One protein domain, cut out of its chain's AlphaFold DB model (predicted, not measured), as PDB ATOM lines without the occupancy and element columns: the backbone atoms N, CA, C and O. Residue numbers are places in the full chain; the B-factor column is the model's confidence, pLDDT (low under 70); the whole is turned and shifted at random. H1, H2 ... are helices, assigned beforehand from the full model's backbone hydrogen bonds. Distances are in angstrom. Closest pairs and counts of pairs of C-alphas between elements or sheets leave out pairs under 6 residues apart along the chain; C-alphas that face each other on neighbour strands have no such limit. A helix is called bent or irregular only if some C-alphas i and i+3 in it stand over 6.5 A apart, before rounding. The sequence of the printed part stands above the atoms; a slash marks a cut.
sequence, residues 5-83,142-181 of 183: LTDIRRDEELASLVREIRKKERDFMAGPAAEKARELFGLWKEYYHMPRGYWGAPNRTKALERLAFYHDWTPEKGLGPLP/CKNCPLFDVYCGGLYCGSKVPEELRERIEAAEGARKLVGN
ATOM      1  N   LEU A   5      29.785 -69.138 -10.699       88.00
ATOM      2  CA  LEU A   5      30.673 -68.756 -11.801       88.00
ATOM      3  C   LEU A   5      30.021 -67.691 -12.687       88.00
ATOM      4  O   LEU A   5      30.681 -66.726 -13.073       88.00
ATOM      5  N   THR A   6      28.718 -67.816 -12.954       89.12
ATOM      6  CA  THR A   6      27.942 -66.772 -13.639       89.12
ATOM      7  C   THR A   6      27.942 -65.461 -12.845       89.12
ATOM      8  O   THR A   6      28.063 -64.384 -13.431       89.12
ATOM      9  N   ASP A   7      27.846 -65.530 -11.518       88.56
ATOM     10  CA  ASP A   7      27.856 -64.345 -10.654       88.56
ATOM     11  C   ASP A   7      29.239 -63.679 -10.554       88.56
ATOM     12  O   ASP A   7      29.317 -62.451 -10.544       88.56
ATOM     13  N   ILE A   8      30.327 -64.455 -10.567       90.44
ATOM     14  CA  ILE A   8      31.700 -63.927 -10.651       90.44
ATOM     15  C   ILE A   8      31.937 -63.238 -12.000       90.44
ATOM     16  O   ILE A   8      32.471 -62.131 -12.034       90.44
ATOM     17  N   ARG A   9      31.487 -63.834 -13.112       91.50
ATOM     18  CA  ARG A   9      31.633 -63.212 -14.439       91.50
ATOM     19  C   ARG A   9      30.929 -61.854 -14.513       91.50
ATOM     20  O   ARG A   9      31.464 -60.909 -15.084       91.50
ATOM     21  N   ARG A  10      29.757 -61.727 -13.885       91.62
ATOM     22  CA  ARG A  10      29.038 -60.444 -13.782       91.62
ATOM     23  C   ARG A  10      29.822 -59.389 -13.008       91.62
ATOM     24  O   ARG A  10      29.764 -58.220 -13.374       91.62
ATOM     25  N   ASP A  11      30.554 -59.776 -11.963       89.75
ATOM     26  CA  ASP A  11      31.418 -58.843 -11.232       89.75
ATOM     27  C   ASP A  11      32.575 -58.340 -12.113       89.75
ATOM     28  O   ASP A  11      32.915 -57.156 -12.068       89.75
ATOM     29  N   GLU A  12      33.153 -59.205 -12.952       93.06
ATOM     30  CA  GLU A  12      34.199 -58.822 -13.911       93.06
ATOM     31  C   GLU A  12      33.672 -57.869 -14.990       93.06
ATOM     32  O   GLU A  12      34.299 -56.842 -15.270       93.06
ATOM     33  N   GLU A  13      32.499 -58.174 -15.554       95.00
ATOM     34  CA  GLU A  13      31.782 -57.311 -16.499       95.00
ATOM     35  C   GLU A  13      31.503 -55.939 -15.857       95.00
ATOM     36  O   GLU A  13      31.830 -54.899 -16.434       95.00
ATOM     37  N   LEU A  14      31.003 -55.924 -14.612       91.31
ATOM     38  CA  LEU A  14      30.705 -54.702 -13.863       91.31
ATOM     39  C   LEU A  14      31.972 -53.873 -13.624       91.31
ATOM     40  O   LEU A  14      31.976 -52.657 -13.826       91.31
ATOM     41  N   ALA A  15      33.069 -54.516 -13.225       89.38
ATOM     42  CA  ALA A  15      34.351 -53.851 -13.018       89.38
ATOM     43  C   ALA A  15      34.943 -53.301 -14.327       89.38
ATOM     44  O   ALA A  15      35.579 -52.241 -14.326       89.38
ATOM     45  N   SER A  16      34.753 -54.000 -15.448       94.94
ATOM     46  CA  SER A  16      35.146 -53.520 -16.774       94.94
ATOM     47  C   SER A  16      34.367 -52.265 -17.161       94.94
ATOM     48  O   SER A  16      34.982 -51.233 -17.442       94.94
ATOM     49  N   LEU A  17      33.038 -52.308 -17.051       94.88
ATOM     50  CA  LEU A  17      32.167 -51.180 -17.375       94.88
ATOM     51  C   LEU A  17      32.473 -49.954 -16.504       94.88
ATOM     52  O   LEU A  17      32.588 -48.839 -17.006       94.88
ATOM     53  N   VAL A  18      32.708 -50.141 -15.199       88.06
ATOM     54  CA  VAL A  18      33.110 -49.044 -14.299       88.06
ATOM     55  C   VAL A  18      34.436 -48.407 -14.730       88.06
ATOM     56  O   VAL A  18      34.588 -47.184 -14.655       88.06
ATOM     57  N   ARG A  19      35.415 -49.202 -15.181       86.94
ATOM     58  CA  ARG A  19      36.694 -48.670 -15.684       86.94
ATOM     59  C   ARG A  19      36.502 -47.868 -16.967       86.94
ATOM     60  O   ARG A  19      37.124 -46.811 -17.106       86.94
ATOM     61  N   GLU A  20      35.648 -48.341 -17.866       93.50
ATOM     62  CA  GLU A  20      35.310 -47.647 -19.106       93.50
ATOM     63  C   GLU A  20      34.593 -46.322 -18.840       93.50
ATOM     64  O   GLU A  20      35.070 -45.282 -19.295       93.50
ATOM     65  N   ILE A  21      33.542 -46.334 -18.013       88.31
ATOM     66  CA  ILE A  21      32.840 -45.126 -17.564       88.31
ATOM     67  C   ILE A  21      33.845 -44.112 -17.017       88.31
ATOM     68  O   ILE A  21      33.900 -42.985 -17.493       88.31
ATOM     69  N   ARG A  22      34.721 -44.511 -16.084       82.19
ATOM     70  CA  ARG A  22      35.730 -43.605 -15.502       82.19
ATOM     71  C   ARG A  22      36.671 -43.006 -16.541       82.19
ATOM     72  O   ARG A  22      37.095 -41.864 -16.394       82.19
ATOM     73  N   LYS A  23      37.057 -43.779 -17.558       84.19
ATOM     74  CA  LYS A  23      37.887 -43.278 -18.658       84.19
ATOM     75  C   LYS A  23      37.122 -42.231 -19.466       84.19
ATOM     76  O   LYS A  23      37.634 -41.133 -19.654       84.19
ATOM     77  N   LYS A  24      35.889 -42.542 -19.859       86.88
ATOM     78  CA  LYS A  24      35.032 -41.650 -20.645       86.88
ATOM     79  C   LYS A  24      34.649 -40.384 -19.892       86.88
ATOM     80  O   LYS A  24      34.631 -39.316 -20.487       86.88
ATOM     81  N   GLU A  25      34.439 -40.468 -18.581       82.25
ATOM     82  CA  GLU A  25      34.208 -39.291 -17.742       82.25
ATOM     83  C   GLU A  25      35.437 -38.377 -17.727       82.25
ATOM     84  O   GLU A  25      35.285 -37.171 -17.883       82.25
ATOM     85  N   ARG A  26      36.664 -38.915 -17.642       77.31
ATOM     86  CA  ARG A  26      37.880 -38.088 -17.783       77.31
ATOM     87  C   ARG A  26      37.976 -37.428 -19.161       77.31
ATOM     88  O   ARG A  26      38.290 -36.244 -19.240       77.31
ATOM     89  N   ASP A  27      37.681 -38.170 -20.226       80.69
ATOM     90  CA  ASP A  27      37.725 -37.652 -21.599       80.69
ATOM     91  C   ASP A  27      36.647 -36.583 -21.849       80.69
ATOM     92  O   ASP A  27      36.873 -35.622 -22.591       80.69
ATOM     93  N   PHE A  28      35.473 -36.738 -21.236       81.56
ATOM     94  CA  PHE A  28      34.409 -35.738 -21.220       81.56
ATOM     95  C   PHE A  28      34.852 -34.487 -20.468       81.56
ATOM     96  O   PHE A  28      34.704 -33.390 -20.989       81.56
ATOM     97  N   MET A  29      35.488 -34.640 -19.308       73.38
ATOM     98  CA  MET A  29      35.983 -33.504 -18.530       73.38
ATOM     99  C   MET A  29      37.069 -32.697 -19.220       73.38
ATOM    100  O   MET A  29      37.094 -31.479 -19.090       73.38
ATOM    101  N   ALA A  30      37.955 -33.355 -19.963       73.62
ATOM    102  CA  ALA A  30      38.990 -32.670 -20.728       73.62
ATOM    103  C   ALA A  30      38.426 -31.860 -21.912       73.62
ATOM    104  O   ALA A  30      39.089 -30.959 -22.415       73.62
ATOM    105  N   GLY A  31      37.219 -32.186 -22.379       77.88
ATOM    106  CA  GLY A  31      36.575 -31.490 -23.487       77.88
ATOM    107  C   GLY A  31      35.110 -31.896 -23.601       77.88
ATOM    108  O   GLY A  31      34.823 -32.845 -24.344       77.88
ATOM    109  N   PRO A  32      34.204 -31.222 -22.871       79.81
ATOM    110  CA  PRO A  32      32.789 -31.569 -22.841       79.81
ATOM    111  C   PRO A  32      32.152 -31.401 -24.211       79.81
ATOM    112  O   PRO A  32      32.355 -30.398 -24.890       79.81
ATOM    113  N   ALA A  33      31.370 -32.392 -24.619       84.56
ATOM    114  CA  ALA A  33      30.664 -32.378 -25.890       84.56
ATOM    115  C   ALA A  33      29.389 -33.213 -25.784       84.56
ATOM    116  O   ALA A  33      29.364 -34.231 -25.088       84.56
ATOM    117  N   ALA A  34      28.356 -32.828 -26.539       86.25
ATOM    118  CA  ALA A  34      27.061 -33.508 -26.513       86.25
ATOM    119  C   ALA A  34      27.180 -34.985 -26.918       86.25
ATOM    120  O   ALA A  34      26.503 -35.848 -26.372       86.25
ATOM    121  N   GLU A  35      28.085 -35.296 -27.846       90.94
ATOM    122  CA  GLU A  35      28.377 -36.669 -28.263       90.94
ATOM    123  C   GLU A  35      28.931 -37.517 -27.119       90.94
ATOM    124  O   GLU A  35      28.452 -38.624 -26.886       90.94
ATOM    125  N   LYS A  36      29.879 -36.970 -26.353       89.44
ATOM    126  CA  LYS A  36      30.471 -37.646 -25.194       89.44
ATOM    127  C   LYS A  36      29.469 -37.794 -24.045       89.44
ATOM    128  O   LYS A  36      29.468 -38.823 -23.377       89.44
ATOM    129  N   ALA A  37      28.593 -36.806 -23.837       87.56
ATOM    130  CA  ALA A  37      27.491 -36.919 -22.879       87.56
ATOM    131  C   ALA A  37      26.531 -38.057 -23.267       87.56
ATOM    132  O   ALA A  37      26.201 -38.888 -22.425       87.56
ATOM    133  N   ARG A  38      26.146 -38.162 -24.547       91.56
ATOM    134  CA  ARG A  38      25.306 -39.268 -25.047       91.56
ATOM    135  C   ARG A  38      25.969 -40.635 -24.884       91.56
ATOM    136  O   ARG A  38      25.298 -41.591 -24.504       91.56
ATOM    137  N   GLU A  39      27.271 -40.729 -25.145       94.19
ATOM    138  CA  GLU A  39      28.036 -41.959 -24.920       94.19
ATOM    139  C   GLU A  39      28.013 -42.362 -23.436       94.19
ATOM    140  O   GLU A  39      27.673 -43.495 -23.097       94.19
ATOM    141  N   LEU A  40      28.284 -41.411 -22.539       91.69
ATOM    142  CA  LEU A  40      28.229 -41.633 -21.094       91.69
ATOM    143  C   LEU A  40      26.825 -41.999 -20.607       91.69
ATOM    144  O   LEU A  40      26.693 -42.883 -19.763       91.69
ATOM    145  N   PHE A  41      25.779 -41.384 -21.160       91.75
ATOM    146  CA  PHE A  41      24.395 -41.762 -20.881       91.75
ATOM    147  C   PHE A  41      24.139 -43.241 -21.208       91.75
ATOM    148  O   PHE A  41      23.563 -43.958 -20.390       91.75
ATOM    149  N   GLY A  42      24.612 -43.720 -22.364       94.12
ATOM    150  CA  GLY A  42      24.500 -45.126 -22.763       94.12
ATOM    151  C   GLY A  42      25.185 -46.080 -21.781       94.12
ATOM    152  O   GLY A  42      24.559 -47.028 -21.309       94.12
ATOM    153  N   LEU A  43      26.428 -45.781 -21.397       95.56
ATOM    154  CA  LEU A  43      27.193 -46.605 -20.451       95.56
ATOM    155  C   LEU A  43      26.561 -46.633 -19.049       95.56
ATOM    156  O   LEU A  43      26.497 -47.680 -18.406       95.56
ATOM    157  N   TRP A  44      26.047 -45.498 -18.566       92.25
ATOM    158  CA  TRP A  44      25.338 -45.444 -17.284       92.25
ATOM    159  C   TRP A  44      23.992 -46.175 -17.324       92.25
ATOM    160  O   TRP A  44      23.582 -46.753 -16.312       92.25
ATOM    161  N   LYS A  45      23.327 -46.209 -18.487       93.31
ATOM    162  CA  LYS A  45      22.103 -46.995 -18.705       93.31
ATOM    163  C   LYS A  45      22.413 -48.487 -18.656       93.31
ATOM    164  O   LYS A  45      21.708 -49.226 -17.972       93.31
ATOM    165  N   GLU A  46      23.488 -48.917 -19.309       95.38
ATOM    166  CA  GLU A  46      23.982 -50.293 -19.225       95.38
ATOM    167  C   GLU A  46      24.307 -50.678 -17.776       95.38
ATOM    168  O   GLU A  46      23.768 -51.658 -17.263       95.38
ATOM    169  N   TYR A  47      25.075 -49.840 -17.070       93.38
ATOM    170  CA  TYR A  47      25.430 -50.048 -15.664       93.38
ATOM    171  C   TYR A  47      24.193 -50.193 -14.767       93.38
ATOM    172  O   TYR A  47      24.152 -51.072 -13.906       93.38
ATOM    173  N   TYR A  48      23.160 -49.369 -14.974       89.12
ATOM    174  CA  TYR A  48      21.908 -49.449 -14.216       89.12
ATOM    175  C   TYR A  48      21.211 -50.813 -14.360       89.12
ATOM    176  O   TYR A  48      20.660 -51.336 -13.384       89.12
ATOM    177  N   HIS A  49      21.230 -51.383 -15.570       93.12
ATOM    178  CA  HIS A  49      20.583 -52.657 -15.890       93.12
ATOM    179  C   HIS A  49      21.422 -53.886 -15.547       93.12
ATOM    180  O   HIS A  49      20.890 -55.000 -15.596       93.12
ATOM    181  N   MET A  50      22.693 -53.715 -15.171       91.56
ATOM    182  CA  MET A  50      23.534 -54.851 -14.825       91.56
ATOM    183  C   MET A  50      22.924 -55.671 -13.677       91.56
ATOM    184  O   MET A  50      22.435 -55.121 -12.679       91.56
ATOM    185  N   PRO A  51      22.926 -57.006 -13.790       90.44
ATOM    186  CA  PRO A  51      22.521 -57.861 -12.692       90.44
ATOM    187  C   PRO A  51      23.520 -57.754 -11.536       90.44
ATOM    188  O   PRO A  51      24.687 -57.404 -11.708       90.44
ATOM    189  N   ARG A  52      23.054 -58.103 -10.338       88.88
ATOM    190  CA  ARG A  52      23.941 -58.336  -9.200       88.88
ATOM    191  C   ARG A  52      24.852 -59.533  -9.512       88.88
ATOM    192  O   ARG A  52      24.366 -60.549 -10.014       88.88
ATOM    193  N   GLY A  53      26.140 -59.380  -9.227       89.00
ATOM    194  CA  GLY A  53      27.117 -60.460  -9.232       89.00
ATOM    195  C   GLY A  53      27.287 -61.062  -7.840       89.00
ATOM    196  O   GLY A  53      26.421 -60.926  -6.968       89.00
ATOM    197  N   TYR A  54      28.401 -61.753  -7.632       84.19
ATOM    198  CA  TYR A  54      28.637 -62.504  -6.404       84.19
ATOM    199  C   TYR A  54      28.988 -61.555  -5.247       84.19
ATOM    200  O   TYR A  54      28.422 -61.645  -4.154       84.19
ATOM    201  N   TRP A  55      29.873 -60.593  -5.511       83.56
ATOM    202  CA  TRP A  55      30.355 -59.595  -4.554       83.56
ATOM    203  C   TRP A  55      29.800 -58.196  -4.825       83.56
ATOM    204  O   TRP A  55      29.645 -57.399  -3.898       83.56
ATOM    205  N   GLY A  56      29.520 -57.883  -6.090       78.75
ATOM    206  CA  GLY A  56      29.167 -56.552  -6.552       78.75
ATOM    207  C   GLY A  56      27.710 -56.424  -6.982       78.75
ATOM    208  O   GLY A  56      27.056 -57.362  -7.431       78.75
ATOM    209  N   ALA A  57      27.186 -55.210  -6.873       83.12
ATOM    210  CA  ALA A  57      25.936 -54.821  -7.506       83.12
ATOM    211  C   ALA A  57      26.057 -53.372  -7.988       83.12
ATOM    212  O   ALA A  57      26.761 -52.578  -7.349       83.12
ATOM    213  N   PRO A  58      25.374 -52.994  -9.079       83.38
ATOM    214  CA  PRO A  58      25.355 -51.605  -9.496       83.38
ATOM    215  C   PRO A  58      24.661 -50.730  -8.451       83.38
ATOM    216  O   PRO A  58      23.595 -51.064  -7.923       83.38
ATOM    217  N   ASN A  59      25.241 -49.562  -8.183       82.31
ATOM    218  CA  ASN A  59      24.588 -48.524  -7.399       82.31
ATOM    219  C   ASN A  59      23.559 -47.810  -8.289       82.31
ATOM    220  O   ASN A  59      23.883 -46.884  -9.031       82.31
ATOM    221  N   ARG A  60      22.308 -48.275  -8.230       78.56
ATOM    222  CA  ARG A  60      21.216 -47.777  -9.080       78.56
ATOM    223  C   ARG A  60      20.897 -46.304  -8.852       78.56
ATOM    224  O   ARG A  60      20.598 -45.613  -9.816       78.56
ATOM    225  N   THR A  61      20.984 -45.825  -7.614       73.25
ATOM    226  CA  THR A  61      20.764 -44.406  -7.304       73.25
ATOM    227  C   THR A  61      21.811 -43.547  -7.999       73.25
ATOM    228  O   THR A  61      21.455 -42.657  -8.762       73.25
ATOM    229  N   LYS A  62      23.092 -43.907  -7.851       75.19
ATOM    230  CA  LYS A  62      24.196 -43.241  -8.555       75.19
ATOM    231  C   LYS A  62      23.993 -43.252 -10.068       75.19
ATOM    232  O   LYS A  62      24.219 -42.251 -10.733       75.19
ATOM    233  N   ALA A  63      23.564 -44.380 -10.625       80.62
ATOM    234  CA  ALA A  63      23.335 -44.490 -12.057       80.62
ATOM    235  C   ALA A  63      22.196 -43.577 -12.541       80.62
ATOM    236  O   ALA A  63      22.346 -42.915 -13.563       80.62
ATOM    237  N   LEU A  64      21.091 -43.480 -11.796       74.94
ATOM    238  CA  LEU A  64      19.977 -42.584 -12.123       74.94
ATOM    239  C   LEU A  64      20.381 -41.107 -12.093       74.94
ATOM    240  O   LEU A  64      20.002 -40.360 -12.989       74.94
ATOM    241  N   GLU A  65      21.188 -40.697 -11.115       72.81
ATOM    242  CA  GLU A  65      21.730 -39.333 -11.055       72.81
ATOM    243  C   GLU A  65      22.577 -39.013 -12.293       72.81
ATOM    244  O   GLU A  65      22.457 -37.945 -12.892       72.81
ATOM    245  N   ARG A  66      23.403 -39.971 -12.725       79.25
ATOM    246  CA  ARG A  66      24.248 -39.826 -13.917       79.25
ATOM    247  C   ARG A  66      23.431 -39.780 -15.196       79.25
ATOM    248  O   ARG A  66      23.719 -38.972 -16.072       79.25
ATOM    249  N   LEU A  67      22.389 -40.596 -15.282       82.25
ATOM    250  CA  LEU A  67      21.448 -40.573 -16.394       82.25
ATOM    251  C   LEU A  67      20.722 -39.230 -16.488       82.25
ATOM    252  O   LEU A  67      20.664 -38.671 -17.576       82.25
ATOM    253  N   ALA A  68      20.232 -38.692 -15.367       76.56
ATOM    254  CA  ALA A  68      19.608 -37.369 -15.326       76.56
ATOM    255  C   ALA A  68      20.572 -36.281 -15.825       76.56
ATOM    256  O   ALA A  68      20.203 -35.456 -16.658       76.56
ATOM    257  N   PHE A  69      21.823 -36.320 -15.353       77.06
ATOM    258  CA  PHE A  69      22.851 -35.362 -15.746       77.06
ATOM    259  C   PHE A  69      23.166 -35.423 -17.247       77.06
ATOM    260  O   PHE A  69      23.085 -34.403 -17.927       77.06
ATOM    261  N   TYR A  70      23.502 -36.602 -17.781       82.94
ATOM    262  CA  TYR A  70      23.941 -36.727 -19.175       82.94
ATOM    263  C   TYR A  70      22.800 -36.627 -20.196       82.94
ATOM    264  O   TYR A  70      23.057 -36.241 -21.335       82.94
ATOM    265  N   HIS A  71      21.560 -36.958 -19.818       82.75
ATOM    266  CA  HIS A  71      20.399 -36.857 -20.709       82.75
ATOM    267  C   HIS A  71      20.119 -35.413 -21.126       82.75
ATOM    268  O   HIS A  71      19.956 -35.127 -22.309       82.75
ATOM    269  N   ASP A  72      20.093 -34.510 -20.146       74.38
ATOM    270  CA  ASP A  72      19.754 -33.102 -20.346       74.38
ATOM    271  C   ASP A  72      20.992 -32.202 -20.399       74.38
ATOM    272  O   ASP A  72      20.875 -30.986 -20.217       74.38
ATOM    273  N   TRP A  73      22.177 -32.784 -20.604       81.12
ATOM    274  CA  TRP A  73      23.421 -32.030 -20.624       81.12
ATOM    275  C   TRP A  73      23.443 -31.040 -21.793       81.12
ATOM    276  O   TRP A  73      23.197 -31.399 -22.947       81.12
ATOM    277  N   THR A  74      23.806 -29.795 -21.497       72.06
ATOM    278  CA  THR A  74      24.110 -28.760 -22.490       72.06
ATOM    279  C   THR A  74      25.405 -28.054 -22.090       72.06
ATOM    280  O   THR A  74      25.782 -28.116 -20.917       72.06
ATOM    281  N   PRO A  75      26.095 -27.362 -23.015       67.81
ATOM    282  CA  PRO A  75      27.284 -26.578 -22.672       67.81
ATOM    283  C   PRO A  75      27.041 -25.567 -21.539       67.81
ATOM    284  O   PRO A  75      27.935 -25.310 -20.739       67.81
ATOM    285  N   GLU A  76      25.820 -25.029 -21.447       62.91
ATOM    286  CA  GLU A  76      25.378 -24.092 -20.410       62.91
ATOM    287  C   GLU A  76      24.955 -24.808 -19.114       62.91
ATOM    288  O   GLU A  76      25.135 -24.274 -18.020       62.91
ATOM    289  N   LYS A  77      24.419 -26.035 -19.213       58.53
ATOM    290  CA  LYS A  77      24.127 -26.936 -18.087       58.53
ATOM    291  C   LYS A  77      25.371 -27.719 -17.692       58.53
ATOM    292  O   LYS A  77      25.438 -28.939 -17.809       58.53
ATOM    293  N   GLY A  78      26.326 -26.985 -17.145       52.06
ATOM    294  CA  GLY A  78      27.373 -27.534 -16.312       52.06
ATOM    295  C   GLY A  78      28.351 -28.484 -17.023       52.06
ATOM    296  O   GLY A  78      28.115 -29.677 -17.187       52.06
ATOM    297  N   LEU A  79      29.584 -28.035 -17.189       51.19
ATOM    298  CA  LEU A  79      30.468 -28.328 -16.071       51.19
ATOM    299  C   LEU A  79      30.225 -27.180 -15.098       51.19
ATOM    300  O   LEU A  79      30.214 -26.035 -15.541       51.19
ATOM    301  N   GLY A  80      29.967 -27.421 -13.814       48.56
ATOM    302  CA  GLY A  80      30.091 -26.340 -12.839       48.56
ATOM    303  C   GLY A  80      31.491 -25.728 -12.946       48.56
ATOM    304  O   GLY A  80      32.278 -26.118 -13.810       48.56
ATOM    305  N   PRO A  81      31.868 -24.802 -12.078       41.75
ATOM    306  CA  PRO A  81      33.254 -24.379 -12.051       41.75
ATOM    307  C   PRO A  81      34.158 -25.584 -11.699       41.75
ATOM    308  O   PRO A  81      34.280 -26.043 -10.573       41.75
ATOM    309  N   LEU A  82      34.671 -26.216 -12.751       44.94
ATOM    310  CA  LEU A  82      35.425 -27.456 -12.771       44.94
ATOM    311  C   LEU A  82      36.240 -27.469 -14.054       44.94
ATOM    312  O   LEU A  82      35.705 -27.359 -15.155       44.94
ATOM    313  N   PRO A  83      37.535 -27.721 -13.909       44.59
ATOM    314  CA  PRO A  83      38.524 -26.690 -13.718       44.59
ATOM    315  C   PRO A  83      38.824 -25.955 -15.035       44.59
ATOM    316  O   PRO A  83      39.500 -26.481 -15.918       44.59
ATOM    317  N   CYS A 142      26.453 -28.137  -3.735       50.94
ATOM    318  CA  CYS A 142      26.106 -29.381  -4.381       50.94
ATOM    319  C   CYS A 142      25.282 -29.167  -5.659       50.94
ATOM    320  O   CYS A 142      25.528 -29.829  -6.668       50.94
ATOM    321  N   LYS A 143      24.382 -28.183  -5.680       49.88
ATOM    322  CA  LYS A 143      23.653 -27.781  -6.891       49.88
ATOM    323  C   LYS A 143      24.565 -27.535  -8.107       49.88
ATOM    324  O   LYS A 143      24.144 -27.782  -9.234       49.88
ATOM    325  N   ASN A 144      25.814 -27.132  -7.870       50.09
ATOM    326  CA  ASN A 144      26.800 -26.790  -8.890       50.09
ATOM    327  C   ASN A 144      27.890 -27.865  -9.099       50.09
ATOM    328  O   ASN A 144      28.765 -27.656  -9.933       50.09
ATOM    329  N   CYS A 145      27.853 -29.007  -8.393       49.72
ATOM    330  CA  CYS A 145      28.783 -30.135  -8.562       49.72
ATOM    331  C   CYS A 145      28.202 -31.201  -9.509       49.72
ATOM    332  O   CYS A 145      27.420 -32.041  -9.059       49.72
ATOM    333  N   PRO A 146      28.602 -31.259 -10.792       47.88
ATOM    334  CA  PRO A 146      28.033 -32.203 -11.751       47.88
ATOM    335  C   PRO A 146      28.792 -33.542 -11.807       47.88
ATOM    336  O   PRO A 146      28.324 -34.504 -12.412       47.88
ATOM    337  N   LEU A 147      29.965 -33.636 -11.167       46.56
ATOM    338  CA  LEU A 147      30.774 -34.854 -11.124       46.56
ATOM    339  C   LEU A 147      30.859 -35.443  -9.721       46.56
ATOM    340  O   LEU A 147      31.782 -35.195  -8.948       46.56
ATOM    341  N   PHE A 148      29.913 -36.325  -9.461       52.06
ATOM    342  CA  PHE A 148      29.625 -36.934  -8.169       52.06
ATOM    343  C   PHE A 148      30.690 -37.893  -7.594       52.06
ATOM    344  O   PHE A 148      30.465 -38.430  -6.521       52.06
ATOM    345  N   ASP A 149      31.827 -38.145  -8.259       45.91
ATOM    346  CA  ASP A 149      32.811 -39.152  -7.790       45.91
ATOM    347  C   ASP A 149      34.235 -38.599  -7.656       45.91
ATOM    348  O   ASP A 149      34.892 -38.834  -6.647       45.91
ATOM    349  N   VAL A 150      34.721 -37.861  -8.662       42.09
ATOM    350  CA  VAL A 150      36.130 -37.429  -8.715       42.09
ATOM    351  C   VAL A 150      36.348 -36.103  -7.986       42.09
ATOM    352  O   VAL A 150      37.378 -35.931  -7.347       42.09
ATOM    353  N   TYR A 151      35.373 -35.192  -8.030       43.19
ATOM    354  CA  TYR A 151      35.503 -33.871  -7.403       43.19
ATOM    355  C   TYR A 151      34.850 -33.772  -6.022       43.19
ATOM    356  O   TYR A 151      35.306 -32.995  -5.194       43.19
ATOM    357  N   CYS A 152      33.852 -34.609  -5.722       43.16
ATOM    358  CA  CYS A 152      33.245 -34.696  -4.387       43.16
ATOM    359  C   CYS A 152      33.943 -35.713  -3.456       43.16
ATOM    360  O   CYS A 152      33.376 -36.088  -2.433       43.16
ATOM    361  N   GLY A 153      35.150 -36.186  -3.798       37.25
ATOM    362  CA  GLY A 153      35.977 -37.007  -2.903       37.25
ATOM    363  C   GLY A 153      35.317 -38.308  -2.430       37.25
ATOM    364  O   GLY A 153      35.417 -38.647  -1.256       37.25
ATOM    365  N   GLY A 154      34.603 -39.018  -3.311       39.09
ATOM    366  CA  GLY A 154      33.944 -40.281  -2.951       39.09
ATOM    367  C   GLY A 154      32.783 -40.154  -1.956       39.09
ATOM    368  O   GLY A 154      32.258 -41.169  -1.497       39.09
ATOM    369  N   LEU A 155      32.345 -38.935  -1.642       34.47
ATOM    370  CA  LEU A 155      31.126 -38.682  -0.895       34.47
ATOM    371  C   LEU A 155      30.023 -38.338  -1.890       34.47
ATOM    372  O   LEU A 155      30.166 -37.419  -2.699       34.47
ATOM    373  N   TYR A 156      28.901 -39.062  -1.790       39.12
ATOM    374  CA  TYR A 156      27.578 -38.541  -2.134       39.12
ATOM    375  C   TYR A 156      27.600 -37.057  -1.856       39.12
ATOM    376  O   TYR A 156      27.916 -36.690  -0.723       39.12
ATOM    377  N   CYS A 157      27.381 -36.233  -2.875       40.94
ATOM    378  CA  CYS A 157      27.467 -34.799  -2.718       40.94
ATOM    379  C   CYS A 157      26.687 -34.420  -1.459       40.94
ATOM    380  O   CYS A 157      25.472 -34.610  -1.397       40.94
ATOM    381  N   GLY A 158      27.436 -34.039  -0.424       40.72
ATOM    382  CA  GLY A 158      26.997 -34.074   0.962       40.72
ATOM    383  C   GLY A 158      26.109 -32.891   1.288       40.72
ATOM    384  O   GLY A 158      26.366 -32.214   2.281       40.72
ATOM    385  N   SER A 159      25.094 -32.629   0.460       39.00
ATOM    386  CA  SER A 159      23.969 -31.775   0.803       39.00
ATOM    387  C   SER A 159      23.333 -32.379   2.048       39.00
ATOM    388  O   SER A 159      22.430 -33.206   1.982       39.00
ATOM    389  N   LYS A 160      23.821 -31.969   3.218       40.31
ATOM    390  CA  LYS A 160      23.074 -32.096   4.468       40.31
ATOM    391  C   LYS A 160      21.866 -31.154   4.479       40.31
ATOM    392  O   LYS A 160      21.119 -31.185   5.446       40.31
ATOM    393  N   VAL A 161      21.700 -30.341   3.430       44.19
ATOM    394  CA  VAL A 161      20.502 -29.566   3.109       44.19
ATOM    395  C   VAL A 161      19.475 -30.527   2.495       44.19
ATOM    396  O   VAL A 161      19.669 -30.970   1.356       44.19
ATOM    397  N   PRO A 162      18.425 -30.914   3.242       46.75
ATOM    398  CA  PRO A 162      17.456 -31.913   2.796       46.75
ATOM    399  C   PRO A 162      16.761 -31.541   1.485       46.75
ATOM    400  O   PRO A 162      16.398 -32.422   0.714       46.75
ATOM    401  N   GLU A 163      16.603 -30.249   1.209       53.91
ATOM    402  CA  GLU A 163      15.924 -29.723   0.028       53.91
ATOM    403  C   GLU A 163      16.718 -29.993  -1.255       53.91
ATOM    404  O   GLU A 163      16.151 -30.481  -2.228       53.91
ATOM    405  N   GLU A 164      18.036 -29.767  -1.247       52.34
ATOM    406  CA  GLU A 164      18.899 -30.064  -2.400       52.34
ATOM    407  C   GLU A 164      18.990 -31.570  -2.654       52.34
ATOM    408  O   GLU A 164      18.985 -32.022  -3.800       52.34
ATOM    409  N   LEU A 165      19.049 -32.365  -1.579       52.59
ATOM    410  CA  LEU A 165      18.977 -33.819  -1.676       52.59
ATOM    411  C   LEU A 165      17.623 -34.259  -2.252       52.59
ATOM    412  O   LEU A 165      17.588 -35.164  -3.080       52.59
ATOM    413  N   ARG A 166      16.523 -33.602  -1.867       58.47
ATOM    414  CA  ARG A 166      15.177 -33.890  -2.375       58.47
ATOM    415  C   ARG A 166      15.044 -33.570  -3.859       58.47
ATOM    416  O   ARG A 166      14.589 -34.434  -4.592       58.47
ATOM    417  N   GLU A 167      15.491 -32.402  -4.318       64.31
ATOM    418  CA  GLU A 167      15.485 -32.047  -5.749       64.31
ATOM    419  C   GLU A 167      16.277 -33.061  -6.589       64.31
ATOM    420  O   GLU A 167      15.884 -33.426  -7.698       64.31
ATOM    421  N   ARG A 168      17.381 -33.572  -6.041       58.91
ATOM    422  CA  ARG A 168      18.209 -34.592  -6.693       58.91
ATOM    423  C   ARG A 168      17.575 -35.968  -6.699       58.91
ATOM    424  O   ARG A 168      17.643 -36.647  -7.718       58.91
ATOM    425  N   ILE A 169      16.950 -36.368  -5.594       59.59
ATOM    426  CA  ILE A 169      16.152 -37.594  -5.537       59.59
ATOM    427  C   ILE A 169      15.006 -37.493  -6.542       59.59
ATOM    428  O   ILE A 169      14.811 -38.425  -7.308       59.59
ATOM    429  N   GLU A 170      14.308 -36.360  -6.617       65.75
ATOM    430  CA  GLU A 170      13.232 -36.128  -7.586       65.75
ATOM    431  C   GLU A 170      13.742 -36.197  -9.033       65.75
ATOM    432  O   GLU A 170      13.122 -36.852  -9.871       65.75
ATOM    433  N   ALA A 171      14.903 -35.607  -9.335       64.75
ATOM    434  CA  ALA A 171      15.536 -35.723 -10.649       64.75
ATOM    435  C   ALA A 171      15.958 -37.171 -10.969       64.75
ATOM    436  O   ALA A 171      15.706 -37.663 -12.072       64.75
ATOM    437  N   ALA A 172      16.547 -37.887 -10.007       62.38
ATOM    438  CA  ALA A 172      16.941 -39.288 -10.150       62.38
ATOM    439  C   ALA A 172      15.722 -40.217 -10.310       62.38
ATOM    440  O   ALA A 172      15.730 -41.146 -11.121       62.38
ATOM    441  N   GLU A 173      14.639 -39.961  -9.582       64.88
ATOM    442  CA  GLU A 173      13.364 -40.659  -9.743       64.88
ATOM    443  C   GLU A 173      12.719 -40.341 -11.094       64.88
ATOM    444  O   GLU A 173      12.238 -41.256 -11.764       64.88
ATOM    445  N   GLY A 174      12.782 -39.088 -11.549       66.50
ATOM    446  CA  GLY A 174      12.392 -38.684 -12.899       66.50
ATOM    447  C   GLY A 174      13.163 -39.451 -13.976       66.50
ATOM    448  O   GLY A 174      12.561 -39.963 -14.926       66.50
ATOM    449  N   ALA A 175      14.469 -39.646 -13.776       62.59
ATOM    450  CA  ALA A 175      15.329 -40.406 -14.676       62.59
ATOM    451  C   ALA A 175      14.987 -41.903 -14.755       62.59
ATOM    452  O   ALA A 175      15.351 -42.554 -15.736       62.59
ATOM    453  N   ARG A 176      14.202 -42.463 -13.817       67.12
ATOM    454  CA  ARG A 176      13.675 -43.836 -13.965       67.12
ATOM    455  C   ARG A 176      12.831 -43.996 -15.232       67.12
ATOM    456  O   ARG A 176      12.776 -45.083 -15.797       67.12
ATOM    457  N   LYS A 177      12.199 -42.924 -15.720       70.75
ATOM    458  CA  LYS A 177      11.441 -42.955 -16.982       70.75
ATOM    459  C   LYS A 177      12.354 -43.061 -18.210       70.75
ATOM    460  O   LYS A 177      11.948 -43.618 -19.223       70.75
ATOM    461  N   LEU A 178      13.603 -42.603 -18.103       65.44
ATOM    462  CA  LEU A 178      14.602 -42.623 -19.182       65.44
ATOM    463  C   LEU A 178      15.217 -44.018 -19.400       65.44
ATOM    464  O   LEU A 178      15.682 -44.353 -20.493       65.44
ATOM    465  N   VAL A 179      15.181 -44.864 -18.367       63.09
ATOM    466  CA  VAL A 179      15.556 -46.287 -18.453       63.09
ATOM    467  C   VAL A 179      14.387 -47.186 -18.867       63.09
ATOM    468  O   VAL A 179      14.630 -48.261 -19.401       63.09
ATOM    469  N   GLY A 180      13.134 -46.746 -18.682       51.81
ATOM    470  CA  GLY A 180      11.922 -47.533 -18.969       51.81
ATOM    471  C   GLY A 180      11.381 -47.467 -20.405       51.81
ATOM    472  O   GLY A 180      10.614 -48.343 -20.791       51.81
ATOM    473  N   ASN A 181      11.782 -46.483 -21.217       43.69
ATOM    474  CA  ASN A 181      11.313 -46.348 -22.601       43.69
ATOM    475  C   ASN A 181      12.291 -46.991 -23.597       43.69
ATOM    476  O   ASN A 181      13.072 -46.309 -24.256       43.69
TER     477      ASN A 181
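What this domain is: This is residues 5 to 83 and 142 to 181 of the 183 residues of an uncharacterized protein of Desulfofundulus australicus DSM 11792 (UniProt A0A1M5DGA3). Three helices, H1, H2 and H3, fold back and forth beside one another in two successive helical hairpins, H1 with H2 and H2 with H3, and a fourth, H4, crosses H3 as an X near the middles of both. H1 is the longest helix and runs mainly along the longest dimension, while irregular stretches at residues 72 to 83 and 142 to 161 hold no named element. The printed part has 119 residues with four named helices, H1, H2, H3 and H4 in that order, and no named strand; the class is all helix. The whole is compact, with a radius of gyration of the C-alphas of 14.5 A and spans of 44 by 32 by 32 A.

How they stand to each other: H1, residues 5 to 30, and H2, residues 34 to 49, touch and form a helical hairpin, at a shallow tilt of 20 degrees, opposite ways. Their closest C-alphas are those of Phe 28 and Lys 36, 5.9 A apart. H3, residues 60 to 71, touches H2 at a shallow tilt of 22 degrees, opposite ways, and this pair is a helical hairpin too; its closest C-alphas, those of Ala 37 and Tyr 70, are 5.1 A apart. H4, residues 162 to 180, touches H3 and stands about perpendicular to it at 80 degrees, the C-alphas of Glu 65 and Ala 172 coming closest at 4.9 A. H4 is close to H2 but not clearly touching: the closest C-alphas, those of Lys 45 and Val 179, are 6.6 A apart. H1 is apart from H3 and from H4. The helix packing is mostly aligned, but only just, with two of the three touching pairs at a shallow tilt. In H1, H2 and H3 every O i to N i+4 pair is within hydrogen-bond range; in H4 it is 12 of 15.

Where its parts are: H1 has 26 residues and measures 38.1 A from C-alpha 5 at (30.673, -68.756, -11.801) to C-alpha 30. H2 has 16 residues and measures 22.8 A, and H3 has 12 residues and measures 16.0 A. H4 has 19 residues and measures 27.4 A, from C-alpha 162 at (17.456, -31.913, 2.796) to C-alpha 180 at (11.922, -47.533, -18.969).

The domain as a whole: The two C-alphas farthest apart are those of Leu 5 and Glu 76, at 45.8 A. Residues 84 to 141 are cut out, and C-alphas 83 and 142 are 15.8 A apart across the cut, which lies in the link from H3 to H4. Of the links that are printed whole, H1 to H2 is tight and H2 to H3 is short. The mean pLDDT of the printed part is 71.8, and residues 75 to 83, 142 to 176 and 178 to 181 are under 70.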